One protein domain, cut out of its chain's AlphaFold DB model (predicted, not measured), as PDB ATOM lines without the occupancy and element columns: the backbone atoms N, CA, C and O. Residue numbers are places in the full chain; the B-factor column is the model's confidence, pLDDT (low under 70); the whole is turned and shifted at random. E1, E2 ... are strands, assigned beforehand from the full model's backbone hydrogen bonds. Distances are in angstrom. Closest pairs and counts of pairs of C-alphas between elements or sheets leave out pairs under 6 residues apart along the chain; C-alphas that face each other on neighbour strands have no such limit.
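This is residues 594 to 661 of the 661 residues of an uncharacterized protein of Cytophagales bacterium (UniProt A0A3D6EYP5). There is little regular structure: the printed part is a loose, elongated winding of loops, which runs out from residue 594 to about 605 and folds back to E1, then turns through E2 near one end. From there the chain returns through a side loop at residues 632 to 640 and ends in a tail, residues 653 to 661, at the other end. The 68 printed residues hold no named helix and two strands, E1 then E2, with 6 residues: all strand. It is loose, with a radius of gyration of the C-alphas of 13.7 A, and spans 47 by 22 by 22 A.

Residues 595 to 596 pair antiparallel with E1, residues 613 to 615. E1 runs on into E2, residues 618 to 620, across a break of 2 residues, at 92 degrees. The two are apart, and their link is tight. E1 and E2 each pair with no named strand. Residues 630 to 631 pair antiparallel with residues 641 to 642.

E1 begins at C-alpha 613 (254.509, 233.491, 220.662) and is 5.8 A long. E2, 6.9 A long, ends at C-alpha 620 (265.296, 234.211, 206.937).

The C-alphas farthest apart, of Asn 621 and Arg 661, are 46.8 A apart. The printed part has no cut. Residues 652 to 661 have pLDDT under 70.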
ATOM      1  N   GLY A 594     255.323 233.070 211.983       85.75
ATOM      2  CA  GLY A 594     254.853 232.240 213.091       85.75
ATOM      3  C   GLY A 594     253.406 232.557 213.488       85.75
ATOM      4  O   GLY A 594     252.586 232.929 212.646       85.75
ATOM      5  N   SER A 595     253.070 232.379 214.766       86.69
ATOM      6  CA  SER A 595     251.740 232.695 215.307       86.69
ATOM      7  C   SER A 595     251.800 233.166 216.761       86.69
ATOM      8  O   SER A 595     252.690 232.783 217.522       86.69
ATOM      9  N   ILE A 596     250.822 233.981 217.160       86.56
ATOM     10  CA  ILE A 596     250.643 234.476 218.533       86.56
ATOM     11  C   ILE A 596     249.398 233.856 219.184       86.56
ATOM     12  O   ILE A 596     248.570 233.246 218.507       86.56
ATOM     13  N   GLY A 597     249.293 233.983 220.508       83.69
ATOM     14  CA  GLY A 597     248.230 233.385 221.322       83.69
ATOM     15  C   GLY A 597     246.793 233.790 220.960       83.69
ATOM     16  O   GLY A 597     246.540 234.740 220.224       83.69
ATOM     17  N   ASN A 598     245.835 233.046 221.523       83.19
ATOM     18  CA  ASN A 598     244.401 233.248 221.301       83.19
ATOM     19  C   ASN A 598     243.892 234.606 221.835       83.19
ATOM     20  O   ASN A 598     244.481 235.155 222.772       83.19
ATOM     21  N   PRO A 599     242.750 235.110 221.317       84.44
ATOM     22  CA  PRO A 599     242.083 236.293 221.853       84.44
ATOM     23  C   PRO A 599     241.767 236.157 223.345       84.44
ATOM     24  O   PRO A 599     241.399 235.080 223.819       84.44
ATOM     25  N   GLN A 600     241.848 237.268 224.072       84.44
ATOM     26  CA  GLN A 600     241.518 237.335 225.492       84.44
ATOM     27  C   GLN A 600     240.289 238.221 225.707       84.44
ATOM     28  O   GLN A 600     240.132 239.252 225.056       84.44
ATOM     29  N   THR A 601     239.413 237.828 226.632       84.88
ATOM     30  CA  THR A 601     238.326 238.682 227.124       84.88
ATOM     31  C   THR A 601     238.716 239.215 228.491       84.88
ATOM     32  O   THR A 601     238.969 238.436 229.408       84.88
ATOM     33  N   ILE A 602     238.752 240.536 228.620       83.56
ATOM     34  CA  ILE A 602     239.124 241.240 229.849       83.56
ATOM     35  C   ILE A 602     238.026 242.230 230.238       83.56
ATOM     36  O   ILE A 602     237.232 242.660 229.400       83.56
ATOM     37  N   CYS A 603     237.965 242.592 231.517       81.06
ATOM     38  CA  CYS A 603     237.109 243.684 231.975       81.06
ATOM     39  C   CYS A 603     237.746 245.042 231.636       81.06
ATOM     40  O   CYS A 603     238.968 245.153 231.566       81.06
ATOM     41  N   SER A 604     236.924 246.084 231.465       81.81
ATOM     42  CA  SER A 604     237.406 247.454 231.223       81.81
ATOM     43  C   SER A 604     238.422 247.878 232.292       81.81
ATOM     44  O   SER A 604     238.146 247.737 233.484       81.81
ATOM     45  N   GLY A 605     239.588 248.375 231.867       77.81
ATOM     46  CA  GLY A 605     240.681 248.804 232.750       77.81
ATOM     47  C   GLY A 605     241.575 247.683 233.302       77.81
ATOM     48  O   GLY A 605     242.434 247.962 234.132       77.81
ATOM     49  N   GLN A 606     241.384 246.423 232.892       82.75
ATOM     50  CA  GLN A 606     242.352 245.351 233.156       82.75
ATOM     51  C   GLN A 606     243.420 245.303 232.058       82.75
ATOM     52  O   GLN A 606     243.127 245.582 230.896       82.75
ATOM     53  N   ASP A 607     244.632 244.887 232.421       75.12
ATOM     54  CA  ASP A 607     245.668 244.556 231.445       75.12
ATOM     55  C   ASP A 607     245.393 243.165 230.838       75.12
ATOM     56  O   ASP A 607     245.024 242.235 231.566       75.12
ATOM     57  N   PRO A 608     245.596 242.974 229.522       78.00
ATOM     58  CA  PRO A 608     245.683 241.643 228.938       78.00
ATOM     59  C   PRO A 608     246.786 240.809 229.610       78.00
ATOM     60  O   PRO A 608     247.843 241.317 229.988       78.00
ATOM     61  N   GLY A 609     246.577 239.497 229.714       79.50
ATOM     62  CA  GLY A 609     247.662 238.564 230.008       79.50
ATOM     63  C   GLY A 609     248.727 238.603 228.908       79.50
ATOM     64  O   GLY A 609     248.427 238.940 227.763       79.50
ATOM     65  N   ILE A 610     249.966 238.224 229.247       79.12
ATOM     66  CA  ILE A 610     251.122 238.259 228.330       79.12
ATOM     67  C   ILE A 610     250.763 237.625 226.982       79.12
ATOM     68  O   ILE A 610     250.301 236.482 226.925       79.12
ATOM     69  N   LEU A 611     251.014 238.359 225.898       82.31
ATOM     70  CA  LEU A 611     250.879 237.828 224.549       82.31
ATOM     71  C   LEU A 611     252.115 236.983 224.249       82.31
ATOM     72  O   LEU A 611     253.236 237.491 224.159       82.31
ATOM     73  N   THR A 612     251.908 235.675 224.144       80.75
ATOM     74  CA  THR A 612     252.979 234.718 223.880       80.75
ATOM     75  C   THR A 612     253.015 234.340 222.410       80.75
ATOM     76  O   THR A 612     251.976 234.079 221.795       80.75
ATOM     77  N   GLU A 613     254.224 234.247 221.876       83.50
ATOM     78  CA  GLU A 613     254.509 233.491 220.662       83.50
ATOM     79  C   GLU A 613     254.113 232.018 220.875       83.50
ATOM     80  O   GLU A 613     254.492 231.406 221.875       83.50
ATOM     81  N   VAL A 614     253.311 231.462 219.964       86.31
ATOM     82  CA  VAL A 614     252.874 230.053 219.999       86.31
ATOM     83  C   VAL A 614     253.727 229.223 219.052       86.31
ATOM     84  O   VAL A 614     254.257 228.185 219.442       86.31
ATOM     85  N   THR A 615     253.897 229.711 217.826       87.44
ATOM     86  CA  THR A 615     254.822 229.147 216.846       87.44
ATOM     87  C   THR A 615     255.870 230.201 216.543       87.44
ATOM     88  O   THR A 615     255.516 231.300 216.120       87.44
ATOM     89  N   ALA A 616     257.142 229.865 216.759       84.44
ATOM     90  CA  ALA A 616     258.248 230.762 216.450       84.44
ATOM     91  C   ALA A 616     258.305 231.087 214.949       84.44
ATOM     92  O   ALA A 616     257.941 230.226 214.139       84.44
ATOM     93  N   PRO A 617     258.772 232.287 214.555       85.38
ATOM     94  CA  PRO A 617     259.038 232.565 213.165       85.38
ATOM     95  C   PRO A 617     260.113 231.608 212.651       85.38
ATOM     96  O   PRO A 617     261.032 231.219 213.375       85.38
ATOM     97  N   SER A 618     259.979 231.221 211.390       86.19
ATOM     98  CA  SER A 618     260.949 230.394 210.674       86.19
ATOM     99  C   SER A 618     261.388 231.095 209.392       86.19
ATOM    100  O   SER A 618     260.811 232.108 209.007       86.19
ATOM    101  N   GLY A 619     262.414 230.572 208.723       84.19
ATOM    102  CA  GLY A 619     262.993 231.210 207.537       84.19
ATOM    103  C   GLY A 619     263.887 232.408 207.873       84.19
ATOM    104  O   GLY A 619     264.336 232.558 209.014       84.19
ATOM    105  N   GLY A 620     264.200 233.241 206.886       82.19
ATOM    106  CA  GLY A 620     265.296 234.211 206.937       82.19
ATOM    107  C   GLY A 620     266.662 233.533 207.109       82.19
ATOM    108  O   GLY A 620     266.830 232.350 206.817       82.19
ATOM    109  N   ASN A 621     267.626 234.259 207.680       78.00
ATOM    110  CA  ASN A 621     268.962 233.739 208.015       78.00
ATOM    111  C   ASN A 621     268.983 232.767 209.222       78.00
ATOM    112  O   ASN A 621     270.054 232.421 209.732       78.00
ATOM    113  N   GLY A 622     267.807 232.413 209.758       71.50
ATOM    114  CA  GLY A 622     267.602 231.445 210.839       71.50
ATOM    115  C   GLY A 622     268.212 231.788 212.204       71.50
ATOM    116  O   GLY A 622     268.128 230.969 213.118       71.50
ATOM    117  N   SER A 623     268.837 232.956 212.374       70.69
ATOM    118  CA  SER A 623     269.641 233.273 213.566       70.69
ATOM    119  C   SER A 623     269.268 234.594 214.240       70.69
ATOM    120  O   SER A 623     269.536 234.762 215.433       70.69
ATOM    121  N   THR A 624     268.590 235.507 213.539       77.44
ATOM    122  CA  THR A 624     268.183 236.809 214.088       77.44
ATOM    123  C   THR A 624     266.805 237.231 213.585       77.44
ATOM    124  O   THR A 624     266.636 237.491 212.397       77.44
ATOM    125  N   TYR A 625     265.841 237.378 214.500       82.19
ATOM    126  CA  TYR A 625     264.528 237.971 214.225       82.19
ATOM    127  C   TYR A 625     264.363 239.259 215.036       82.19
ATOM    128  O   TYR A 625     264.713 239.296 216.218       82.19
ATOM    129  N   ALA A 626     263.817 240.304 214.412       84.69
ATOM    130  CA  ALA A 626     263.384 241.518 215.096       84.69
ATOM    131  C   ALA A 626     261.862 241.478 215.267       84.69
ATOM    132  O   ALA A 626     261.137 241.232 214.304       84.69
ATOM    133  N   PHE A 627     261.386 241.717 216.488       84.06
ATOM    134  CA  PHE A 627     259.962 241.692 216.817       84.06
ATOM    135  C   PHE A 627     259.446 243.119 217.019       84.06
ATOM    136  O   PHE A 627     260.150 243.964 217.570       84.06
ATOM    137  N   LEU A 628     258.210 243.375 216.589       86.75
ATOM    138  CA  LEU A 628     257.470 244.597 216.893       86.75
ATOM    139  C   LEU A 628     256.009 244.238 217.166       86.75
ATOM    140  O   LEU A 628     255.294 243.807 216.262       86.75
ATOM    141  N   TRP A 629     255.564 244.442 218.401       85.19
ATOM    142  CA  TRP A 629     254.158 244.297 218.767       85.19
ATOM    143  C   TRP A 629     253.367 245.517 218.299       85.19
ATOM    144  O   TRP A 629     253.774 246.659 218.527       85.19
ATOM    145  N   GLN A 630     252.231 245.271 217.647       86.19
ATOM    146  CA  GLN A 630     251.325 246.301 217.149       86.19
ATOM    147  C   GLN A 630     249.921 246.121 217.734       86.19
ATOM    148  O   GLN A 630     249.465 244.996 217.924       86.19
ATOM    149  N   GLU A 631     249.227 247.227 217.993       85.44
ATOM    150  CA  GLU A 631     247.860 247.261 218.519       85.44
ATOM    151  C   GLU A 631     246.933 248.081 217.610       85.44
ATOM    152  O   GLU A 631     247.376 249.010 216.935       85.44
ATOM    153  N   SER A 632     245.645 247.725 217.567       86.62
ATOM    154  CA  SER A 632     244.600 248.432 216.815       86.62
ATOM    155  C   SER A 632     243.299 248.459 217.612       86.62
ATOM    156  O   SER A 632     242.824 247.417 218.064       86.62
ATOM    157  N   ALA A 633     242.685 249.638 217.722       84.12
ATOM    158  CA  ALA A 633     241.351 249.808 218.304       84.12
ATOM    159  C   ALA A 633     240.220 249.712 217.259       84.12
ATOM    160  O   ALA A 633     239.044 249.720 217.618       84.12
ATOM    161  N   THR A 634     240.553 249.640 215.964       80.19
ATOM    162  CA  THR A 634     239.576 249.675 214.859       80.19
ATOM    163  C   THR A 634     239.203 248.296 214.308       80.19
ATOM    164  O   THR A 634     238.215 248.189 213.584       80.19
ATOM    165  N   GLY A 635     239.955 247.239 214.646       76.62
ATOM    166  CA  GLY A 635     239.650 245.844 214.291       76.62
ATOM    167  C   GLY A 635     240.828 245.068 213.685       76.62
ATOM    168  O   GLY A 635     241.861 245.639 213.349       76.62
ATOM    169  N   GLY A 636     240.667 243.750 213.508       77.81
ATOM    170  CA  GLY A 636     241.750 242.801 213.179       77.81
ATOM    171  C   GLY A 636     242.397 242.899 211.787       77.81
ATOM    172  O   GLY A 636     243.234 242.065 211.469       77.81
ATOM    173  N   GLY A 637     242.035 243.884 210.958       78.94
ATOM    174  CA  GLY A 637     242.576 244.050 209.598       78.94
ATOM    175  C   GLY A 637     242.991 245.474 209.217       78.94
ATOM    176  O   GLY A 637     243.421 245.688 208.088       78.94
ATOM    177  N   ALA A 638     242.852 246.458 210.111       80.81
ATOM    178  CA  ALA A 638     243.186 247.856 209.826       80.81
ATOM    179  C   ALA A 638     243.508 248.637 211.110       80.81
ATOM    180  O   ALA A 638     243.045 248.269 212.187       80.81
ATOM    181  N   GLY A 639     244.265 249.732 210.981       84.25
ATOM    182  CA  GLY A 639     244.543 250.678 212.073       84.25
ATOM    183  C   GLY A 639     245.579 250.221 213.101       84.25
ATOM    184  O   GLY A 639     245.577 250.722 214.220       84.25
ATOM    185  N   PHE A 640     246.452 249.277 212.738       87.62
ATOM    186  CA  PHE A 640     247.559 248.854 213.593       87.62
ATOM    187  C   PHE A 640     248.652 249.925 213.674       87.62
ATOM    188  O   PHE A 640     249.111 250.439 212.652       87.62
ATOM    189  N   ALA A 641     249.093 250.219 214.893       86.25
ATOM    190  CA  ALA A 641     250.267 251.029 215.203       86.25
ATOM    191  C   ALA A 641     251.155 250.280 216.206       86.25
ATOM    192  O   ALA A 641     250.728 249.286 216.784       86.25
ATOM    193  N   ALA A 642     252.398 250.723 216.410       87.00
ATOM    194  CA  ALA A 642     253.268 250.123 217.423       87.00
ATOM    195  C   ALA A 642     252.600 250.186 218.807       87.00
ATOM    196  O   ALA A 642     252.154 251.257 219.217       87.00
ATOM    197  N   ALA A 643     252.543 249.052 219.506       84.06
ATOM    198  CA  ALA A 643     251.916 248.972 220.818       84.06
ATOM    199  C   ALA A 643     252.676 249.828 221.833       84.06
ATOM    200  O   ALA A 643     253.910 249.903 221.793       84.06
ATOM    201  N   SER A 644     251.950 250.470 222.742       76.56
ATOM    202  CA  SER A 644     252.555 251.211 223.851       76.56
ATOM    203  C   SER A 644     253.338 250.288 224.812       76.56
ATOM    204  O   SER A 644     253.021 249.112 224.991       76.56
ATOM    205  N   GLY A 645     254.408 250.808 225.428       74.62
ATOM    206  CA  GLY A 645     255.257 250.045 226.358       74.62
ATOM    207  C   GLY A 645     256.370 249.216 225.692       74.62
ATOM    208  O   GLY A 645     256.896 249.582 224.644       74.62
ATOM    209  N   ALA A 646     256.797 248.126 226.343       74.06
ATOM    210  CA  ALA A 646     257.885 247.270 225.857       74.06
ATOM    211  C   ALA A 646     257.399 246.374 224.705       74.06
ATOM    212  O   ALA A 646     256.796 245.325 224.931       74.06
ATOM    213  N   ASN A 647     257.676 246.790 223.469       79.62
ATOM    214  CA  ASN A 647     257.072 246.223 222.261       79.62
ATOM    215  C   ASN A 647     258.065 245.554 221.290       79.62
ATOM    216  O   ASN A 647     257.653 245.137 220.213       79.62
ATOM    217  N   THR A 648     259.345 245.403 221.653       81.75
ATOM    218  CA  THR A 648     260.388 244.805 220.787       81.75
ATOM    219  C   THR A 648     260.874 243.418 221.227       81.75
ATOM    220  O   THR A 648     261.751 242.826 220.598       81.75
ATOM    221  N   GLY A 649     260.327 242.885 222.325       77.62
ATOM    222  CA  GLY A 649     260.657 241.552 222.835       77.62
ATOM    223  C   GLY A 649     259.889 240.432 222.128       77.62
ATOM    224  O   GLY A 649     258.800 240.647 221.600       77.62
ATOM    225  N   ARG A 650     260.430 239.206 222.182       76.12
ATOM    226  CA  ARG A 650     259.790 237.995 221.627       76.12
ATOM    227  C   ARG A 650     258.377 237.751 222.189       76.12
ATOM    228  O   ARG A 650     257.499 237.324 221.456       76.12
ATOM    229  N   ASN A 651     258.147 238.067 223.465       75.81
ATOM    230  CA  ASN A 651     256.820 238.051 224.090       75.81
ATOM    231  C   ASN A 651     256.369 239.484 224.396       75.81
ATOM    232  O   ASN A 651     257.170 240.297 224.863       75.81
ATOM    233  N   GLY A 652     255.092 239.773 224.146       62.88
ATOM    234  CA  GLY A 652     254.503 241.102 224.289       62.88
ATOM    235  C   GLY A 652     253.961 241.331 225.695       62.88
ATOM    236  O   GLY A 652     253.041 240.638 226.132       62.88
ATOM    237  N   GLY A 653     254.517 242.317 226.401       59.28
ATOM    238  CA  GLY A 653     253.980 242.833 227.660       59.28
ATOM    239  C   GLY A 653     253.332 244.194 227.433       59.28
ATOM    240  O   GLY A 653     253.983 245.215 227.646       59.28
ATOM    241  N   ILE A 654     252.078 244.207 226.984       57.75
ATOM    242  CA  ILE A 654     251.308 245.443 226.805       57.75
ATOM    243  C   ILE A 654     250.760 245.835 228.182       57.75
ATOM    244  O   ILE A 654     250.012 245.068 228.783       57.75
ATOM    245  N   ARG A 655     251.169 246.995 228.707       55.62
ATOM    246  CA  ARG A 655     250.584 247.587 229.923       55.62
ATOM    247  C   ARG A 655     249.719 248.760 229.505       55.62
ATOM    248  O   ARG A 655     250.177 249.574 228.705       55.62
ATOM    249  N   SER A 656     248.511 248.861 230.047       47.28
ATOM    250  CA  SER A 656     247.666 250.031 229.823       47.28
ATOM    251  C   SER A 656     248.362 251.292 230.357       47.28
ATOM    252  O   SER A 656     248.718 251.396 231.531       47.28
ATOM    253  N   GLY A 657     248.636 252.238 229.460       44.56
ATOM    254  CA  GLY A 657     249.099 253.575 229.818       44.56
ATOM    255  C   GLY A 657     247.930 254.420 230.329       44.56
ATOM    256  O   GLY A 657     246.947 254.594 229.618       44.56
ATOM    257  N   GLU A 658     248.076 254.891 231.568       37.53
ATOM    258  CA  GLU A 658     247.295 255.866 232.348       37.53
ATOM    259  C   GLU A 658     246.208 256.699 231.621       37.53
ATOM    260  O   GLU A 658     246.489 257.525 230.755       37.53
ATOM    261  N   GLU A 659     244.962 256.582 232.104       39.59
ATOM    262  CA  GLU A 659     243.938 257.636 232.021       39.59
ATOM    263  C   GLU A 659     244.288 258.813 232.954       39.59
ATOM    264  O   GLU A 659     244.619 258.583 234.118       39.59
ATOM    265  N   GLN A 660     244.124 260.050 232.455       31.30
ATOM    266  CA  GLN A 660     243.640 261.299 233.105       31.30
ATOM    267  C   GLN A 660     244.242 262.505 232.349       31.30
ATOM    268  O   GLN A 660     245.456 262.660 232.336       31.30
ATOM    269  N   ARG A 661     243.520 263.413 231.678       34.81
ATOM    270  CA  ARG A 661     242.149 263.951 231.736       34.81
ATOM    271  C   ARG A 661     241.701 264.378 230.340       34.81
ATOM    272  O   ARG A 661     242.595 264.778 229.560       34.81
TER     273      ARG A 661